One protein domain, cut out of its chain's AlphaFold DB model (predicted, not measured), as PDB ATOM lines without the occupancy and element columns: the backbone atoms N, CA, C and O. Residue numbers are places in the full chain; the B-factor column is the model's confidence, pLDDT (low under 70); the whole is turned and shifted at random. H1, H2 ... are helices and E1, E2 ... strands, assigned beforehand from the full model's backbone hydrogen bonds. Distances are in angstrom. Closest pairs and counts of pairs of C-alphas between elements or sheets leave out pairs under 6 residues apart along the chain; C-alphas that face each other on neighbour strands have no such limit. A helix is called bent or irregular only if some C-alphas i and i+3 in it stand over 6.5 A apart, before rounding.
ATOM      1  N   VAL A  16     254.122 247.539 129.350       91.00
ATOM      2  CA  VAL A  16     252.878 246.781 129.576       91.00
ATOM      3  C   VAL A  16     251.711 247.708 129.930       91.00
ATOM      4  O   VAL A  16     250.585 247.495 129.471       91.00
ATOM      5  N   VAL A  17     251.972 248.771 130.695       89.56
ATOM      6  CA  VAL A  17     250.951 249.760 131.057       89.56
ATOM      7  C   VAL A  17     250.450 250.479 129.806       89.56
ATOM      8  O   VAL A  17     249.240 250.577 129.591       89.56
ATOM      9  N   LYS A  18     251.380 250.952 128.970       91.50
ATOM     10  CA  LYS A  18     251.064 251.749 127.776       91.50
ATOM     11  C   LYS A  18     250.275 250.951 126.743       91.50
ATOM     12  O   LYS A  18     249.383 251.489 126.097       91.50
ATOM     13  N   THR A  19     250.596 249.669 126.592       93.31
ATOM     14  CA  THR A  19     250.007 248.813 125.553       93.31
ATOM     15  C   THR A  19     248.698 248.158 125.988       93.31
ATOM     16  O   THR A  19     247.746 248.121 125.210       93.31
ATOM     17  N   ARG A  20     248.620 247.642 127.224       93.81
ATOM     18  CA  ARG A  20     247.478 246.833 127.679       93.81
ATOM     19  C   ARG A  20     246.538 247.578 128.621       93.81
ATOM     20  O   ARG A  20     245.324 247.478 128.460       93.81
ATOM     21  N   HIS A  21     247.065 248.308 129.605       93.31
ATOM     22  CA  HIS A  21     246.227 248.937 130.638       93.31
ATOM     23  C   HIS A  21     245.502 250.190 130.147       93.31
ATOM     24  O   HIS A  21     244.472 250.549 130.714       93.31
ATOM     25  N   VAL A  22     245.982 250.820 129.070       94.06
ATOM     26  CA  VAL A  22     245.389 252.045 128.515       94.06
ATOM     27  C   VAL A  22     243.891 251.894 128.205       94.06
ATOM     28  O   VAL A  22     243.094 252.757 128.566       94.06
ATOM     29  N   TYR A  23     243.474 250.756 127.636       95.56
ATOM     30  CA  TYR A  23     242.062 250.483 127.343       95.56
ATOM     31  C   TYR A  23     241.215 250.376 128.616       95.56
ATOM     32  O   TYR A  23     240.089 250.873 128.654       95.56
ATOM     33  N   GLY A  24     241.764 249.768 129.672       96.56
ATOM     34  CA  GLY A  24     241.102 249.670 130.973       96.56
ATOM     35  C   GLY A  24     240.925 251.038 131.631       96.56
ATOM     36  O   GLY A  24     239.860 251.330 132.167       96.56
ATOM     37  N   TRP A  25     241.924 251.916 131.521       97.00
ATOM     38  CA  TRP A  25     241.841 253.276 132.049       97.00
ATOM     39  C   TRP A  25     240.802 254.136 131.324       97.00
ATOM     40  O   TRP A  25     240.043 254.845 131.982       97.00
ATOM     41  N   TYR A  26     240.694 254.030 129.994       96.81
ATOM     42  CA  TYR A  26     239.625 254.707 129.250       96.81
ATOM     43  C   TYR A  26     238.232 254.177 129.606       96.81
ATOM     44  O   TYR A  26     237.292 254.966 129.708       96.81
ATOM     45  N   LEU A  27     238.094 252.868 129.843       97.81
ATOM     46  CA  LEU A  27     236.838 252.287 130.318       97.81
ATOM     47  C   LEU A  27     236.462 252.833 131.703       97.81
ATOM     48  O   LEU A  27     235.330 253.272 131.894       97.81
ATOM     49  N   VAL A  28     237.401 252.851 132.653       97.94
ATOM     50  CA  VAL A  28     237.168 253.411 133.995       97.94
ATOM     51  C   VAL A  28     236.827 254.898 133.921       97.94
ATOM     52  O   VAL A  28     235.899 255.337 134.594       97.94
ATOM     53  N   LEU A  29     237.510 255.666 133.071       97.94
ATOM     54  CA  LEU A  29     237.202 257.078 132.860       97.94
ATOM     55  C   LEU A  29     235.776 257.281 132.325       97.94
ATOM     56  O   LEU A  29     235.045 258.131 132.833       97.94
ATOM     57  N   LEU A  30     235.368 256.486 131.331       98.25
ATOM     58  CA  LEU A  30     234.011 256.522 130.784       98.25
ATOM     59  C   LEU A  30     232.967 256.188 131.860       98.25
ATOM     60  O   LEU A  30     231.952 256.876 131.963       98.25
ATOM     61  N   LEU A  31     233.228 255.164 132.679       98.19
ATOM     62  CA  LEU A  31     232.350 254.768 133.779       98.19
ATOM     63  C   LEU A  31     232.258 255.849 134.863       98.19
ATOM     64  O   LEU A  31     231.155 256.149 135.310       98.19
ATOM     65  N   LEU A  32     233.374 256.474 135.249       98.00
ATOM     66  CA  LEU A  32     233.391 257.578 136.215       98.00
ATOM     67  C   LEU A  32     232.618 258.796 135.700       98.00
ATOM     68  O   LEU A  32     231.819 259.366 136.439       98.00
ATOM     69  N   ALA A  33     232.811 259.173 134.434       98.00
ATOM     70  CA  ALA A  33     232.070 260.272 133.820       98.00
ATOM     71  C   ALA A  33     230.565 259.964 133.742       98.00
ATOM     72  O   ALA A  33     229.739 260.808 134.091       98.00
ATOM     73  N   GLY A  34     230.200 258.740 133.346       98.19
ATOM     74  CA  GLY A  34     228.810 258.284 133.337       98.19
ATOM     75  C   GLY A  34     228.180 258.297 134.730       98.19
ATOM     76  O   GLY A  34     227.053 258.764 134.890       98.19
ATOM     77  N   LEU A  35     228.920 257.857 135.749       98.06
ATOM     78  CA  LEU A  35     228.469 257.853 137.137       98.06
ATOM     79  C   LEU A  35     228.306 259.274 137.692       98.06
ATOM     80  O   LEU A  35     227.303 259.551 138.343       98.06
ATOM     81  N   ALA A  36     229.222 260.194 137.377       98.12
ATOM     82  CA  ALA A  36     229.098 261.604 137.746       98.12
ATOM     83  C   ALA A  36     227.826 262.234 137.148       98.12
ATOM     84  O   ALA A  36     227.062 262.889 137.857       98.12
ATOM     85  N   MET A  37     227.546 261.974 135.865       98.06
ATOM     86  CA  MET A  37     226.314 262.431 135.210       98.06
ATOM     87  C   MET A  37     225.061 261.797 135.830       98.06
ATOM     88  O   MET A  37     224.058 262.484 136.030       98.06
ATOM     89  N   ALA A  38     225.116 260.506 136.167       97.56
ATOM     90  CA  ALA A  38     224.010 259.800 136.802       97.56
ATOM     91  C   ALA A  38     223.728 260.312 138.228       97.56
ATOM     92  O   ALA A  38     222.563 260.434 138.597       97.56
ATOM     93  N   GLN A  39     224.759 260.682 138.996       97.62
ATOM     94  CA  GLN A  39     224.617 261.314 140.316       97.62
ATOM     95  C   GLN A  39     223.920 262.677 140.224       97.62
ATOM     96  O   GLN A  39     222.957 262.941 140.946       97.62
ATOM     97  N   VAL A  40     224.332 263.516 139.267       97.19
ATOM     98  CA  VAL A  40     223.664 264.803 139.008       97.19
ATOM     99  C   VAL A  40     222.200 264.580 138.609       97.19
ATOM    100  O   VAL A  40     221.317 265.266 139.117       97.19
ATOM    101  N   ALA A  41     221.920 263.580 137.765       96.88
ATOM    102  CA  ALA A  41     220.555 263.218 137.376       96.88
ATOM    103  C   ALA A  41     219.721 262.633 138.534       96.88
ATOM    104  O   ALA A  41     218.501 262.798 138.555       96.88
ATOM    105  N   ALA A  42     220.356 261.974 139.508       96.06
ATOM    106  CA  ALA A  42     219.713 261.506 140.735       96.06
ATOM    107  C   ALA A  42     219.392 262.656 141.714       96.06
ATOM    108  O   ALA A  42     218.589 262.473 142.631       96.06
ATOM    109  N   GLY A  43     219.958 263.847 141.495       95.94
ATOM    110  CA  GLY A  43     219.782 265.028 142.341       95.94
ATOM    111  C   GLY A  43     220.882 265.218 143.388       95.94
ATOM    112  O   GLY A  43     220.765 266.120 144.213       95.94
ATOM    113  N   ASP A  44     221.953 264.420 143.348       96.56
ATOM    114  CA  ASP A  44     223.117 264.561 144.227       96.56
ATOM    115  C   ASP A  44     224.296 265.187 143.466       96.56
ATOM    116  O   ASP A  44     225.236 264.530 143.005       96.56
ATOM    117  N   ALA A  45     224.226 266.508 143.299       96.31
ATOM    118  CA  ALA A  45     225.252 267.263 142.586       96.31
ATOM    119  C   ALA A  45     226.613 267.239 143.305       96.31
ATOM    120  O   ALA A  45     227.652 267.323 142.647       96.31
ATOM    121  N   PHE A  46     226.622 267.119 144.638       96.31
ATOM    122  CA  PHE A  46     227.857 267.122 145.417       96.31
ATOM    123  C   PHE A  46     228.625 265.813 145.239       96.31
ATOM    124  O   PHE A  46     229.816 265.850 144.920       96.31
ATOM    125  N   ALA A  47     227.943 264.667 145.339       94.81
ATOM    126  CA  ALA A  47     228.552 263.385 145.003       94.81
ATOM    127  C   ALA A  47     229.046 263.384 143.548       94.81
ATOM    128  O   ALA A  47     230.195 263.024 143.288       94.81
ATOM    129  N   GLY A  48     228.231 263.877 142.607       97.06
ATOM    130  CA  GLY A  48     228.618 264.009 141.198       97.06
ATOM    131  C   GLY A  48     229.908 264.813 140.985       97.06
ATOM    132  O   GLY A  48     230.768 264.396 140.206       97.06
ATOM    133  N   LEU A  49     230.094 265.917 141.720       97.06
ATOM    134  CA  LEU A  49     231.321 266.717 141.681       97.06
ATOM    135  C   LEU A  49     232.547 265.926 142.164       97.06
ATOM    136  O   LEU A  49     233.607 266.026 141.549       97.06
ATOM    137  N   ILE A  50     232.414 265.119 143.221       95.31
ATOM    138  CA  ILE A  50     233.508 264.272 143.726       95.31
ATOM    139  C   ILE A  50     233.937 263.261 142.654       95.31
ATOM    140  O   ILE A  50     235.129 263.166 142.349       95.31
ATOM    141  N   PHE A  51     232.986 262.566 142.017       96.94
ATOM    142  CA  PHE A  51     233.294 261.639 140.918       96.94
ATOM    143  C   PHE A  51     233.942 262.356 139.725       96.94
ATOM    144  O   PHE A  51     234.849 261.805 139.100       96.94
ATOM    145  N   LEU A  52     233.537 263.595 139.432       97.50
ATOM    146  CA  LEU A  52     234.129 264.402 138.363       97.50
ATOM    147  C   LEU A  52     235.573 264.821 138.678       97.50
ATOM    148  O   LEU A  52     236.431 264.762 137.798       97.50
ATOM    149  N   ILE A  53     235.872 265.183 139.928       96.75
ATOM    150  CA  ILE A  53     237.246 265.465 140.374       96.75
ATOM    151  C   ILE A  53     238.108 264.199 140.263       96.75
ATOM    152  O   ILE A  53     239.221 264.259 139.738       96.75
ATOM    153  N   MET A  54     237.587 263.042 140.687       97.00
ATOM    154  CA  MET A  54     238.279 261.759 140.520       97.00
ATOM    155  C   MET A  54     238.529 261.422 139.046       97.00
ATOM    156  O   MET A  54     239.632 261.010 138.691       97.00
ATOM    157  N   ALA A  55     237.548 261.657 138.172       97.75
ATOM    158  CA  ALA A  55     237.727 261.524 136.730       97.75
ATOM    159  C   ALA A  55     238.820 262.473 136.207       97.75
ATOM    160  O   ALA A  55     239.628 262.064 135.380       97.75
ATOM    161  N   GLY A  56     238.906 263.699 136.731       97.19
ATOM    162  CA  GLY A  56     239.981 264.649 136.433       97.19
ATOM    163  C   GLY A  56     241.375 264.115 136.775       97.19
ATOM    164  O   GLY A  56     242.285 264.219 135.953       97.19
ATOM    165  N   PHE A  57     241.538 263.471 137.936       96.56
ATOM    166  CA  PHE A  57     242.793 262.795 138.288       96.56
ATOM    167  C   PHE A  57     243.122 261.649 137.330       96.56
ATOM    168  O   PHE A  57     244.265 261.523 136.897       96.56
ATOM    169  N   VAL A  58     242.130 260.839 136.952       97.19
ATOM    170  CA  VAL A  58     242.327 259.760 135.972       97.19
ATOM    171  C   VAL A  58     242.714 260.324 134.601       97.19
ATOM    172  O   VAL A  58     243.639 259.812 133.979       97.19
ATOM    173  N   ILE A  59     242.075 261.409 134.148       97.12
ATOM    174  CA  ILE A  59     242.448 262.108 132.908       97.12
ATOM    175  C   ILE A  59     243.904 262.556 132.979       97.12
ATOM    176  O   ILE A  59     244.663 262.272 132.057       97.12
ATOM    177  N   TYR A  60     244.305 263.203 134.074       95.94
ATOM    178  CA  TYR A  60     245.686 263.639 134.276       95.94
ATOM    179  C   TYR A  60     246.683 262.468 134.229       95.94
ATOM    180  O   TYR A  60     247.744 262.593 133.622       95.94
ATOM    181  N   LEU A  61     246.339 261.310 134.805       94.69
ATOM    182  CA  LEU A  61     247.201 260.123 134.769       94.69
ATOM    183  C   LEU A  61     247.316 259.496 133.382       94.69
ATOM    184  O   LEU A  61     248.376 258.974 133.052       94.69
ATOM    185  N   VAL A  62     246.245 259.520 132.589       95.31
ATOM    186  CA  VAL A  62     246.192 258.887 131.260       95.31
ATOM    187  C   VAL A  62     246.718 259.816 130.159       95.31
ATOM    188  O   VAL A  62     247.143 259.340 129.102       95.31
ATOM    189  N   GLN A  63     246.725 261.131 130.394       94.25
ATOM    190  CA  GLN A  63     247.283 262.120 129.470       94.25
ATOM    191  C   GLN A  63     248.749 261.813 129.113       94.25
ATOM    192  O   GLN A  63     249.508 261.236 129.895       94.25
ATOM    193  N   ASP A  64     249.125 262.171 127.883       91.00
ATOM    194  CA  ASP A  64     250.466 261.980 127.323       91.00
ATOM    195  C   ASP A  64     250.996 260.538 127.420       91.00
ATOM    196  O   ASP A  64     252.149 260.301 127.779       91.00
ATOM    197  N   ALA A  65     250.149 259.557 127.086       85.44
ATOM    198  CA  ALA A  65     250.492 258.128 127.084       85.44
ATOM    199  C   ALA A  65     251.001 257.628 128.451       85.44
ATOM    200  O   ALA A  65     252.001 256.909 128.544       85.44
ATOM    201  N   CYS A  66     250.291 258.019 129.511       88.56
ATOM    202  CA  CYS A  66     250.594 257.689 130.901       88.56
ATOM    203  C   CYS A  66     251.902 258.287 131.441       88.56
ATOM    204  O   CYS A  66     252.399 257.814 132.462       88.56
ATOM    205  N   LYS A  67     252.465 259.333 130.811       88.56
ATOM    206  CA  LYS A  67     253.735 259.956 131.238       88.56
ATOM    207  C   LYS A  67     253.723 260.446 132.691       88.56
ATOM    208  O   LYS A  67     254.758 260.441 133.353       88.56
ATOM    209  N   HIS A  68     252.560 260.853 133.191       86.75
ATOM    210  CA  HIS A  68     252.379 261.345 134.560       86.75
ATOM    211  C   HIS A  68     252.018 260.247 135.569       86.75
ATOM    212  O   HIS A  68     251.763 260.534 136.741       86.75
ATOM    213  N   MET A  69     252.003 258.984 135.139       91.31
ATOM    214  CA  MET A  69     251.583 257.855 135.957       91.31
ATOM    215  C   MET A  69     252.719 257.380 136.869       91.31
ATOM    216  O   MET A  69     253.371 256.371 136.617       91.31
ATOM    217  N   THR A  70     252.965 258.132 137.940       91.44
ATOM    218  CA  THR A  70     253.915 257.731 138.989       91.44
ATOM    219  C   THR A  70     253.297 256.683 139.922       91.44
ATOM    220  O   THR A  70     252.080 256.674 140.136       91.44
ATOM    221  N   MET A  71     254.128 255.824 140.525       91.12
ATOM    222  CA  MET A  71     253.683 254.836 141.523       91.12
ATOM    223  C   MET A  71     252.932 255.481 142.689       91.12
ATOM    224  O   MET A  71     251.880 254.986 143.090       91.12
ATOM    225  N   TYR A  72     253.438 256.610 143.197       91.31
ATOM    226  CA  TYR A  72     252.815 257.357 144.291       91.31
ATOM    227  C   TYR A  72     251.397 257.806 143.933       91.31
ATOM    228  O   TYR A  72     250.482 257.659 144.742       91.31
ATOM    229  N   CYS A  73     251.191 258.317 142.714       93.12
ATOM    230  CA  CYS A  73     249.865 258.731 142.271       93.12
ATOM    231  C   CYS A  73     248.894 257.547 142.175       93.12
ATOM    232  O   CYS A  73     247.755 257.670 142.619       93.12
ATOM    233  N   LEU A  74     249.335 256.403 141.640       94.75
ATOM    234  CA  LEU A  74     248.512 255.188 141.558       94.75
ATOM    235  C   LEU A  74     248.144 254.650 142.935       94.75
ATOM    236  O   LEU A  74     246.996 254.275 143.161       94.75
ATOM    237  N   PHE A  75     249.113 254.622 143.847       94.94
ATOM    238  CA  PHE A  75     248.921 254.152 145.209       94.94
ATOM    239  C   PHE A  75     247.925 255.038 145.965       94.94
ATOM    240  O   PHE A  75     246.929 254.539 146.490       94.94
ATOM    241  N   MET A  76     248.135 256.359 145.945       95.44
ATOM    242  CA  MET A  76     247.229 257.319 146.584       95.44
ATOM    243  C   MET A  76     245.822 257.257 145.983       95.44
ATOM    244  O   MET A  76     244.843 257.175 146.727       95.44
ATOM    245  N   LEU A  77     245.705 257.228 144.650       96.25
ATOM    246  CA  LEU A  77     244.411 257.099 143.976       96.25
ATOM    247  C   LEU A  77     243.729 255.765 144.309       96.25
ATOM    248  O   LEU A  77     242.520 255.737 144.530       96.25
ATOM    249  N   GLY A  78     244.488 254.668 144.378       97.38
ATOM    250  CA  GLY A  78     243.991 253.346 144.758       97.38
ATOM    251  C   GLY A  78     243.437 253.307 146.183       97.38
ATOM    252  O   GLY A  78     242.345 252.778 146.399       97.38
ATOM    253  N   ILE A  79     244.131 253.919 147.147       96.88
ATOM    254  CA  ILE A  79     243.645 254.045 148.532       96.88
ATOM    255  C   ILE A  79     242.374 254.894 148.585       96.88
ATOM    256  O   ILE A  79     241.389 254.480 149.198       96.88
ATOM    257  N   MET A  80     242.365 256.051 147.913       96.69
ATOM    258  CA  MET A  80     241.182 256.913 147.847       96.69
ATOM    259  C   MET A  80     239.973 256.173 147.259       96.69
ATOM    260  O   MET A  80     238.896 256.194 147.852       96.69
ATOM    261  N   ALA A  81     240.159 255.467 146.141       97.81
ATOM    262  CA  ALA A  81     239.112 254.668 145.508       97.81
ATOM    263  C   ALA A  81     238.618 253.529 146.417       97.81
ATOM    264  O   ALA A  81     237.422 253.256 146.466       97.81
ATOM    265  N   THR A  82     239.515 252.900 147.184       98.25
ATOM    266  CA  THR A  82     239.160 251.831 148.131       98.25
ATOM    267  C   THR A  82     238.301 252.358 149.283       98.25
ATOM    268  O   THR A  82     237.280 251.752 149.607       98.25
ATOM    269  N   PHE A  83     238.654 253.506 149.873       97.31
ATOM    270  CA  PHE A  83     237.822 254.132 150.906       97.31
ATOM    271  C   PHE A  83     236.464 254.577 150.364       97.31
ATOM    272  O   PHE A  83     235.448 254.349 151.018       97.31
ATOM    273  N   GLN A  84     236.424 255.151 149.158       96.56
ATOM    274  CA  GLN A  84     235.157 255.512 148.523       96.56
ATOM    275  C   GLN A  84     234.286 254.272 148.293       96.56
ATOM    276  O   GLN A  84     233.117 254.265 148.667       96.56
ATOM    277  N   CYS A  85     234.868 253.189 147.766       97.75
ATOM    278  CA  CYS A  85     234.183 251.908 147.603       97.75
ATOM    279  C   CYS A  85     233.618 251.392 148.935       97.75
ATOM    280  O   CYS A  85     232.498 250.881 148.973       97.75
ATOM    281  N   PHE A  86     234.374 251.523 150.028       98.06
ATOM    282  CA  PHE A  86     233.935 251.111 151.358       98.06
ATOM    283  C   PHE A  86     232.711 251.910 151.830       98.06
ATOM    284  O   PHE A  86     231.711 251.301 152.212       98.06
ATOM    285  N   PHE A  87     232.739 253.245 151.750       96.88
ATOM    286  CA  PHE A  87     231.599 254.082 152.145       96.88
ATOM    287  C   PHE A  87     230.368 253.856 151.263       96.88
ATOM    288  O   PHE A  87     229.259 253.742 151.783       96.88
ATOM    289  N   ASP A  88     230.562 253.703 149.954       96.88
ATOM    290  CA  ASP A  88     229.480 253.389 149.021       96.88
ATOM    291  C   ASP A  88     228.862 252.014 149.323       96.88
ATOM    292  O   ASP A  88     227.648 251.840 149.258       96.88
ATOM    293  N   THR A  89     229.679 251.038 149.733       97.62
ATOM    294  CA  THR A  89     229.188 249.718 150.155       97.62
ATOM    295  C   THR A  89     228.398 249.806 151.460       97.62
ATOM    296  O   THR A  89     227.356 249.164 151.578       97.62
ATOM    297  N   LEU A  90     228.835 250.618 152.433       96.44
ATOM    298  CA  LEU A  90     228.054 250.879 153.650       96.44
ATOM    299  C   LEU A  90     226.701 251.521 153.315       96.44
ATOM    300  O   LEU A  90     225.679 251.116 153.870       96.44
ATOM    301  N   ALA A  91     226.687 252.479 152.384       94.75
ATOM    302  CA  ALA A  91     225.462 253.113 151.908       94.75
ATOM    303  C   ALA A  91     224.546 252.117 151.179       94.75
ATOM    304  O   ALA A  91     223.339 252.131 151.392       94.75
ATOM    305  N   LEU A  92     225.100 251.212 150.369       95.88
ATOM    306  CA  LEU A  92     224.333 250.146 149.724       95.88
ATOM    307  C   LEU A  92     223.744 249.170 150.756       95.88
ATOM    308  O   LEU A  92     222.577 248.795 150.654       95.88
ATOM    309  N   MET A  93     224.520 248.784 151.772       96.00
ATOM    310  CA  MET A  93     224.055 247.889 152.837       96.00
ATOM    311  C   MET A  93     222.951 248.516 153.692       96.00
ATOM    312  O   MET A  93     222.050 247.794 154.119       96.00
ATOM    313  N   SER A  94     222.973 249.835 153.914       94.50
ATOM    314  CA  SER A  94     221.935 250.511 154.704       94.50
ATOM    315  C   SER A  94     220.575 250.567 154.003       94.50
ATOM    316  O   SER A  94     219.555 250.655 154.680       94.50
ATOM    317  N   VAL A  95     220.542 250.465 152.670       93.44
ATOM    318  CA  VAL A  95     219.303 250.498 151.867       93.44
ATOM    319  C   VAL A  95     218.905 249.137 151.289       93.44
ATOM    320  O   VAL A  95     217.875 249.027 150.621       93.44
ATOM    321  N   LEU A  96     219.699 248.087 151.531       89.62
ATOM    322  CA  LEU A  96     219.456 246.746 150.986       89.62
ATOM    323  C   LEU A  96     218.155 246.116 151.521       89.62
ATOM    324  O   LEU A  96     217.563 245.270 150.855       89.62
ATOM    325  N   GLY A  97     217.702 246.546 152.705       88.25
ATOM    326  CA  GLY A  97     216.429 246.142 153.314       88.25
ATOM    327  C   GLY A  97     215.197 246.868 152.764       88.25
ATOM    328  O   GLY A  97     214.087 246.577 153.194       88.25
ATOM    329  N   GLY A  98     215.377 247.790 151.816       85.62
ATOM    330  CA  GLY A  98     214.342 248.710 151.358       85.62
ATOM    331  C   GLY A  98     214.693 250.153 151.708       85.62
ATOM    332  O   GLY A  98     215.582 250.426 152.515       85.62
ATOM    333  N   ARG A  99     214.012 251.098 151.057       88.00
ATOM    334  CA  ARG A  99     214.181 252.526 151.347       88.00
ATOM    335  C   ARG A  99     212.975 253.017 152.123       88.00
ATOM    336  O   ARG A  99     211.868 253.076 151.586       88.00
ATOM    337  N   GLU A 100     213.207 253.395 153.370       89.19
ATOM    338  CA  GLU A 100     212.209 254.070 154.187       89.19
ATOM    339  C   GLU A 100     212.086 255.523 153.733       89.19
ATOM    340  O   GLU A 100     213.057 256.284 153.725       89.19
ATOM    341  N   THR A 101     210.879 255.918 153.338       82.50
ATOM    342  CA  THR A 101     210.546 257.331 153.147       82.50
ATOM    343  C   THR A 101     209.646 257.737 154.299       82.50
ATOM    344  O   THR A 101     208.530 257.237 154.435       82.50
ATOM    345  N   SER A 102     210.152 258.616 155.162       80.00
ATOM    346  CA  SER A 102     209.381 259.162 156.271       80.00
ATOM    347  C   SER A 102     208.750 260.476 155.831       80.00
ATOM    348  O   SER A 102     209.451 261.452 155.560       80.00
ATOM    349  N   VAL A 103     207.423 260.494 155.726       80.62
ATOM    350  CA  VAL A 103     206.669 261.728 155.495       80.62
ATOM    351  C   VAL A 103     206.031 262.125 156.818       80.62
ATOM    352  O   VAL A 103     205.088 261.485 157.291       80.62
ATOM    353  N   SER A 104     206.560 263.185 157.421       81.94
ATOM    354  CA  SER A 104     205.989 263.788 158.622       81.94
ATOM    355  C   SER A 104     204.958 264.829 158.211       81.94
ATOM    356  O   SER A 104     205.307 265.866 157.648       81.94
ATOM    357  N   SER A 105     203.686 264.562 158.497       78.94
ATOM    358  CA  SER A 105     202.627 265.560 158.361       78.94
ATOM    359  C   SER A 105     202.298 266.107 159.740       78.94
ATOM    360  O   SER A 105     201.902 265.365 160.641       78.94
ATOM    361  N   VAL A 106     202.442 267.418 159.902       77.19
ATOM    362  CA  VAL A 106     202.014 268.121 161.109       77.19
ATOM    363  C   VAL A 106     200.555 268.519 160.916       77.19
ATOM    364  O   VAL A 106     200.246 269.325 160.040       77.19
ATOM    365  N   GLN A 107     199.651 267.934 161.699       71.44
ATOM    366  CA  GLN A 107     198.253 268.360 161.756       71.44
ATOM    367  C   GLN A 107     197.934 268.812 163.182       71.44
ATOM    368  O   GLN A 107     198.098 268.055 164.139       71.44
ATOM    369  N   GLY A 108     197.503 270.064 163.324       70.19
ATOM    370  CA  GLY A 108     197.137 270.641 164.611       70.19
ATOM    371  C   GLY A 108     196.539 272.040 164.496       70.19
ATOM    372  O   GLY A 108     196.945 272.825 163.641       70.19
ATOM    373  N   THR A 109     195.569 272.325 165.361       69.75
ATOM    374  CA  THR A 109     195.062 273.674 165.674       69.75
ATOM    375  C   THR A 109     195.938 274.276 166.786       69.75
ATOM    376  O   THR A 109     196.632 273.511 167.454       69.75
ATOM    377  N   GLU A 110     195.916 275.602 167.001       77.25
ATOM    378  CA  GLU A 110     196.872 276.384 167.831       77.25
ATOM    379  C   GLU A 110     197.295 275.775 169.191       77.25
ATOM    380  O   GLU A 110     198.422 276.018 169.612       77.25
ATOM    381  N   ASP A 111     196.478 274.924 169.827       77.50
ATOM    382  CA  ASP A 111     196.763 274.320 171.140       77.50
ATOM    383  C   ASP A 111     197.157 272.822 171.139       77.50
ATOM    384  O   ASP A 111     197.525 272.292 172.186       77.50
ATOM    385  N   ASN A 112     197.097 272.096 170.011       68.06
ATOM    386  CA  ASN A 112     197.470 270.669 169.963       68.06
ATOM    387  C   ASN A 112     198.093 270.274 168.617       68.06
ATOM    388  O   ASN A 112     197.396 270.084 167.620       68.06
ATOM    389  N   VAL A 113     199.414 270.089 168.607       79.62
ATOM    390  CA  VAL A 113     200.180 269.652 167.433       79.62
ATOM    391  C   VAL A 113     200.386 268.137 167.489       79.62
ATOM    392  O   VAL A 113     201.185 267.647 168.283       79.62
ATOM    393  N   THR A 114     199.691 267.385 166.630       80.56
ATOM    394  CA  THR A 114     199.942 265.946 166.453       80.56
ATOM    395  C   THR A 114     200.859 265.746 165.249       80.56
ATOM    396  O   THR A 114     200.514 266.095 164.118       80.56
ATOM    397  N   VAL A 115     202.045 265.182 165.478       82.94
ATOM    398  CA  VAL A 115     202.977 264.811 164.405       82.94
ATOM    399  C   VAL A 115     202.682 263.370 164.003       82.94
ATOM    400  O   VAL A 115     203.014 262.439 164.737       82.94
ATOM    401  N   ILE A 116     202.027 263.177 162.858       82.06
ATOM    402  CA  ILE A 116     201.801 261.841 162.298       82.06
ATOM    403  C   ILE A 116     202.970 261.536 161.362       82.06
ATOM    404  O   ILE A 116     203.067 262.093 160.265       82.06
ATOM    405  N   THR A 117     203.860 260.650 161.802       86.31
ATOM    406  CA  THR A 117     204.977 260.146 160.995       86.31
ATOM    407  C   THR A 117     204.525 258.896 160.253       86.31
ATOM    408  O   THR A 117     204.313 257.849 160.868       86.31
ATOM    409  N   ARG A 118     204.353 258.984 158.930       86.50
ATOM    410  CA  ARG A 118     204.056 257.812 158.099       86.50
ATOM    411  C   ARG A 118     205.362 257.282 157.518       86.50
ATOM    412  O   ARG A 118     205.970 257.943 156.681       86.50
ATOM    413  N   ILE A 119     205.771 256.097 157.964       88.06
ATOM    414  CA  ILE A 119     206.905 255.365 157.395       88.06
ATOM    415  C   ILE A 119     206.347 254.493 156.271       88.06
ATOM    416  O   ILE A 119     205.530 253.604 156.522       88.06
ATOM    417  N   THR A 120     206.713 254.792 155.027       89.44
ATOM    418  CA  THR A 120     206.399 253.941 153.875       89.44
ATOM    419  C   THR A 120     207.678 253.289 153.378       89.44
ATOM    420  O   THR A 120     208.631 253.975 152.999       89.44
ATOM    421  N   GLU A 121     207.697 251.961 153.394       91.81
ATOM    422  CA  GLU A 121     208.779 251.158 152.834       91.81
ATOM    423  C   GLU A 121     208.548 250.966 151.335       91.81
ATOM    424  O   GLU A 121     207.481 250.514 150.909       91.81
ATOM    425  N   HIS A 122     209.556 251.307 150.534       92.81
ATOM    426  CA  HIS A 122     209.549 251.073 149.093       92.81
ATOM    427  C   HIS A 122     210.631 250.060 148.708       92.81
ATOM    428  O   HIS A 122     211.732 250.090 149.277       92.81
ATOM    429  N   PRO A 123     210.350 249.166 147.738       93.75
ATOM    430  CA  PRO A 123     211.368 248.276 147.202       93.75
ATOM    431  C   PRO A 123     212.478 249.095 146.534       93.75
ATOM    432  O   PRO A 123     212.235 250.183 146.020       93.75
ATOM    433  N   PHE A 124     213.696 248.545 146.489       92.94
ATOM    434  CA  PHE A 124     214.878 249.242 145.963       92.94
ATOM    435  C   PHE A 124     214.667 249.827 144.553       92.94
ATOM    436  O   PHE A 124     215.124 250.932 144.266       92.94
ATOM    437  N   PHE A 125     213.915 249.127 143.699       94.69
ATOM    438  CA  PHE A 125     213.386 249.666 142.449       94.69
ATOM    439  C   PHE A 125     211.861 249.648 142.485       94.69
ATOM    440  O   PHE A 125     211.249 248.588 142.636       94.69
ATOM    441  N   ASP A 126     211.251 250.812 142.286       94.56
ATOM    442  CA  ASP A 126     209.804 250.985 142.283       94.56
ATOM    443  C   ASP A 126     209.383 251.747 141.019       94.56
ATOM    444  O   ASP A 126     209.772 252.894 140.786       94.56
ATOM    445  N   LYS A 127     208.573 251.099 140.173       95.31
ATOM    446  CA  LYS A 127     208.066 251.706 138.932       95.31
ATOM    447  C   LYS A 127     207.096 252.860 139.204       95.31
ATOM    448  O   LYS A 127     206.890 253.683 138.315       95.31
ATOM    449  N   SER A 128     206.510 252.922 140.399       95.44
ATOM    450  CA  SER A 128     205.567 253.973 140.789       95.44
ATOM    451  C   SER A 128     206.251 255.271 141.240       95.44
ATOM    452  O   SER A 128     205.654 256.336 141.121       95.44
ATOM    453  N   MET A 129     207.521 255.211 141.666       89.62
ATOM    454  CA  MET A 129     208.263 256.334 142.268       89.62
ATOM    455  C   MET A 129     209.011 257.238 141.269       89.62
ATOM    456  O   MET A 129     209.816 258.087 141.649       89.62
ATOM    457  N   GLY A 130     208.732 257.093 139.972       94.56
ATOM    458  CA  GLY A 130     209.334 257.909 138.916       94.56
ATOM    459  C   GLY A 130     210.765 257.503 138.541       94.56
ATOM    460  O   GLY A 130     211.368 256.586 139.102       94.56
ATOM    461  N   GLN A 131     211.321 258.166 137.524       95.75
ATOM    462  CA  GLN A 131     212.646 257.819 136.994       95.75
ATOM    463  C   GLN A 131     213.781 258.219 137.942       95.75
ATOM    464  O   GLN A 131     214.712 257.444 138.113       95.75
ATOM    465  N   GLN A 132     213.684 259.377 138.604       95.12
ATOM    466  CA  GLN A 132     214.730 259.872 139.507       95.12
ATOM    467  C   GLN A 132     215.008 258.898 140.661       95.12
ATOM    468  O   GLN A 132     216.169 258.626 140.960       95.12
ATOM    469  N   TYR A 133     213.958 258.317 141.255       94.88
ATOM    470  CA  TYR A 133     214.088 257.314 142.313       94.88
ATOM    471  C   TYR A 133     214.883 256.089 141.841       94.88
ATOM    472  O   TYR A 133     215.842 255.672 142.488       94.88
ATOM    473  N   ASN A 134     214.524 255.553 140.670       96.19
ATOM    474  CA  ASN A 134     215.188 254.381 140.101       96.19
ATOM    475  C   ASN A 134     216.632 254.683 139.676       96.19
ATOM    476  O   ASN A 134     217.506 253.838 139.862       96.19
ATOM    477  N   THR A 135     216.906 255.888 139.165       96.44
ATOM    478  CA  THR A 135     218.273 256.344 138.875       96.44
ATOM    479  C   THR A 135     219.104 256.405 140.150       96.44
ATOM    480  O   THR A 135     220.217 255.889 140.162       96.44
ATOM    481  N   GLN A 136     218.565 256.956 141.241       96.06
ATOM    482  CA  GLN A 136     219.269 257.019 142.522       96.06
ATOM    483  C   GLN A 136     219.626 255.621 143.041       96.06
ATOM    484  O   GLN A 136     220.773 255.377 143.408       96.06
ATOM    485  N   SER A 137     218.681 254.680 143.012       95.94
ATOM    486  CA  SER A 137     218.946 253.291 143.401       95.94
ATOM    487  C   SER A 137     219.979 252.623 142.484       95.94
ATOM    488  O   SER A 137     220.900 251.958 142.955       95.94
ATOM    489  N   GLY A 138     219.892 252.850 141.170       96.88
ATOM    490  CA  GLY A 138     220.881 252.348 140.213       96.88
ATOM    491  C   GLY A 138     222.289 252.879 140.484       96.88
ATOM    492  O   GLY A 138     223.254 252.124 140.424       96.88
ATOM    493  N   VAL A 139     222.405 254.157 140.840       97.75
ATOM    494  CA  VAL A 139     223.677 254.803 141.171       97.75
ATOM    495  C   VAL A 139     224.268 254.267 142.475       97.75
ATOM    496  O   VAL A 139     225.456 253.959 142.490       97.75
ATOM    497  N   ILE A 140     223.452 254.067 143.518       96.62
ATOM    498  CA  ILE A 140     223.889 253.454 144.789       96.62
ATOM    499  C   ILE A 140     224.466 252.047 144.557       96.62
ATOM    500  O   ILE A 140     225.422 251.646 145.215       96.62
ATOM    501  N   LEU A 141     223.911 251.293 143.604       97.31
ATOM    502  CA  LEU A 141     224.427 249.971 143.243       97.31
ATOM    503  C   LEU A 141     225.681 250.044 142.356       97.31
ATOM    504  O   LEU A 141     226.612 249.258 142.526       97.31
ATOM    505  N   ALA A 142     225.702 250.956 141.384       98.00
ATOM    506  CA  ALA A 142     226.781 251.060 140.408       98.00
ATOM    507  C   ALA A 142     228.060 251.675 140.993       98.00
ATOM    508  O   ALA A 142     229.159 251.295 140.583       98.00
ATOM    509  N   SER A 143     227.943 252.609 141.938       97.56
ATOM    510  CA  SER A 143     229.090 253.351 142.457       97.56
ATOM    511  C   SER A 143     230.167 252.486 143.133       97.56
ATOM    512  O   SER A 143     231.327 252.615 142.721       97.56
ATOM    513  N   PRO A 144     229.857 251.530 144.041       97.94
ATOM    514  CA  PRO A 144     230.892 250.674 144.619       97.94
ATOM    515  C   PRO A 144     231.537 249.764 143.564       97.94
ATOM    516  O   PRO A 144     232.733 249.498 143.639       97.94
ATOM    517  N   LEU A 145     230.798 249.339 142.531       98.19
ATOM    518  CA  LEU A 145     231.349 248.517 141.446       98.19
ATOM    519  C   LEU A 145     232.368 249.294 140.605       98.19
ATOM    520  O   LEU A 145     233.443 248.777 140.299       98.19
ATOM    521  N   VAL A 146     232.059 250.545 140.252       98.38
ATOM    522  CA  VAL A 146     232.981 251.411 139.499       98.38
ATOM    523  C   VAL A 146     234.217 251.745 140.335       98.38
ATOM    524  O   VAL A 146     235.333 251.699 139.816       98.38
ATOM    525  N   MET A 147     234.047 252.021 141.630       98.19
ATOM    526  CA  MET A 147     235.171 252.297 142.532       98.19
ATOM    527  C   MET A 147     236.065 251.076 142.751       98.19
ATOM    528  O   MET A 147     237.290 251.204 142.735       98.19
ATOM    529  N   LEU A 148     235.483 249.880 142.852       98.19
ATOM    530  CA  LEU A 148     236.233 248.629 142.919       98.19
ATOM    531  C   LEU A 148     237.044 248.378 141.640       98.19
ATOM    532  O   LEU A 148     238.201 247.957 141.710       98.19
ATOM    533  N   LEU A 149     236.467 248.663 140.467       98.12
ATOM    534  CA  LEU A 149     237.176 248.572 139.188       98.12
ATOM    535  C   LEU A 149     238.331 249.577 139.103       98.12
ATOM    536  O   LEU A 149     239.423 249.202 138.673       98.12
ATOM    537  N   LEU A 150     238.130 250.819 139.555       98.31
ATOM    538  CA  LEU A 150     239.196 251.822 139.635       98.31
ATOM    539  C   LEU A 150     240.328 251.358 140.563       98.31
ATOM    540  O   LEU A 150     241.489 251.367 140.155       98.31
ATOM    541  N   ALA A 151     240.005 250.894 141.773       98.25
ATOM    542  CA  ALA A 151     240.995 250.382 142.722       98.25
ATOM    543  C   ALA A 151     241.761 249.173 142.154       98.25
ATOM    544  O   ALA A 151     242.985 249.100 142.269       98.25
ATOM    545  N   SER A 152     241.062 248.272 141.457       98.12
ATOM    546  CA  SER A 152     241.670 247.124 140.776       98.12
ATOM    547  C   SER A 152     242.622 247.559 139.659       98.12
ATOM    548  O   SER A 152     243.718 247.017 139.540       98.12
ATOM    549  N   MET A 153     242.250 248.567 138.865       97.69
ATOM    550  CA  MET A 153     243.117 249.128 137.825       97.69
ATOM    551  C   MET A 153     244.356 249.817 138.405       97.69
ATOM    552  O   MET A 153     245.448 249.650 137.851       97.69
ATOM    553  N   CYS A 154     244.218 250.533 139.527       97.19
ATOM    554  CA  CYS A 154     245.356 251.082 140.267       97.19
ATOM    555  C   CYS A 154     246.291 249.964 140.740       97.19
ATOM    556  O   CYS A 154     247.491 250.048 140.501       97.19
ATOM    557  N   TYR A 155     245.750 248.898 141.337       96.94
ATOM    558  CA  TYR A 155     246.523 247.752 141.827       96.94
ATOM    559  C   TYR A 155     247.268 247.016 140.702       96.94
ATOM    560  O   TYR A 155     248.472 246.781 140.800       96.94
ATOM    561  N   LEU A 156     246.584 246.711 139.595       96.38
ATOM    562  CA  LEU A 156     247.200 246.067 138.429       96.38
ATOM    563  C   LEU A 156     248.283 246.944 137.798       96.38
ATOM    564  O   LEU A 156     249.328 246.441 137.390       96.38
ATOM    565  N   SER A 157     248.043 248.255 137.715       95.50
ATOM    566  CA  SER A 157     249.021 249.200 137.175       95.50
ATOM    567  C   SER A 157     250.215 249.385 138.108       95.50
ATOM    568  O   SER A 157     251.327 249.506 137.613       95.50
ATOM    569  N   TYR A 158     250.003 249.359 139.425       95.00
ATOM    570  CA  TYR A 158     251.059 249.424 140.435       95.00
ATOM    571  C   TYR A 158     251.970 248.189 140.372       95.00
ATOM    572  O   TYR A 158     253.183 248.331 140.269       95.00
ATOM    573  N   ASN A 159     251.396 246.984 140.305       94.50
ATOM    574  CA  ASN A 159     252.158 245.732 140.199       94.50
ATOM    575  C   ASN A 159     252.899 245.550 138.863       94.50
ATOM    576  O   ASN A 159     253.691 244.621 138.723       94.50
ATOM    577  N   ALA A 160     252.613 246.377 137.854       94.75
ATOM    578  CA  ALA A 160     253.339 246.342 136.588       94.75
ATOM    579  C   ALA A 160     254.715 247.016 136.682       94.75
ATOM    580  O   ALA A 160     255.545 246.820 135.792       94.75
ATOM    581  N   PHE A 161     254.953 247.820 137.720       92.06
ATOM    582  CA  PHE A 161     256.271 248.369 137.977       92.06
ATOM    583  C   PHE A 161     257.156 247.322 138.663       92.06
ATOM    584  O   PHE A 161     256.702 246.575 139.523       92.06
TER     585      PHE A 161
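AT A GLANCE: This is residues 16 to 161 of the 211 residues of the protein "Hypothetical protein" of Symbiodinium natans (UniProt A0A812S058). Four helical rods, H1, H2, H3 and H4b, stand side by side in an up-and-down bundle, each running against the one before it, and a long two-stranded hairpin, E1 and E2, extends from one end as an arm whose tip, residues 108 to 113, sticks out free. H4b is the second arm of the bent helix H4; the first, H4a, packs on residues 35 to 42 of H1 and 88 to 92 of H3. The printed part has 146 residues with four named helices and two named strands, in the order H1, H2, H3, E1, E2, H4; the sheet, E1 - E2, is antiparallel and the class is mostly helix. The whole is loose, with a radius of gyration of the C-alphas of 20.3 A, and spans 72 by 30 by 23 A, the hairpin arm adding to the length.

HOW THE PARTS SIT: H1, residues 16 to 42, and H2, residues 45 to 66, form a helical hairpin: they touch, opposite ways at a shallow tilt of 18 degrees, with the closest C-alphas, those of Ala 36 and Gly 48, 4.2 A apart. H3, residues 71 to 95, is near H2, with 11 pairs of C-alphas within 10 A, while H1 and H3 are apart. E1, residues 99 to 109, and E2, residues 112 to 122, form an antiparallel hairpin at 162 degrees; N 99 and O 122, at 3.1 A, and N 114 and O 107, at 3.0 A, are within hydrogen-bond range. H4, residues 130 to 158, was assigned as one helix by its hydrogen bonds but is bent, with C-alphas 141 and 144 6.6 A apart; its arms, H4a, residues 130 to 141, and H4b, residues 144 to 158, stand at a shallow tilt of 34 degrees, only just short of steep. H4a touches H1, closest at the C-alphas of Ala 42 and Gln 136, 4.9 A apart. H4b touches H3, closest at the C-alphas of Cys 85 and Pro 144, 4.6 A apart, and H1, closest at those of Val 28 and Leu 150, 6.2 A apart. Every O i to N i+4 pair is within hydrogen-bond range in H3 and H4b, against 20 of 23 in H1, 16 of 18 in H2 and 7 of 8 in H4a.

IN THESE COORDINATES: H1 begins at C-alpha 16, (252.878, 246.781, 129.576), and measures 38.0 A; it has a kink of 44 degrees near residue 23 and is only just irregular, with C-alphas 20 and 23 6.54 A apart. H2, 29.5 A, is irregular, with C-alphas 61 and 64 8.3 A apart. H3 measures 36.2 A, E1 31.9 A, E2 31.1 A, H4a 17.6 A and H4b 20.6 A. H4b ends at C-alpha 158, (251.059, 249.424, 140.435).

THE WHOLE: The C-alphas farthest apart, those of Val 16 and Asp 111, are 75.1 A from each other. The printed part has no cut and no long link. Mean pLDDT of the printed part is 93.2; residues 109 and 112 are under 70.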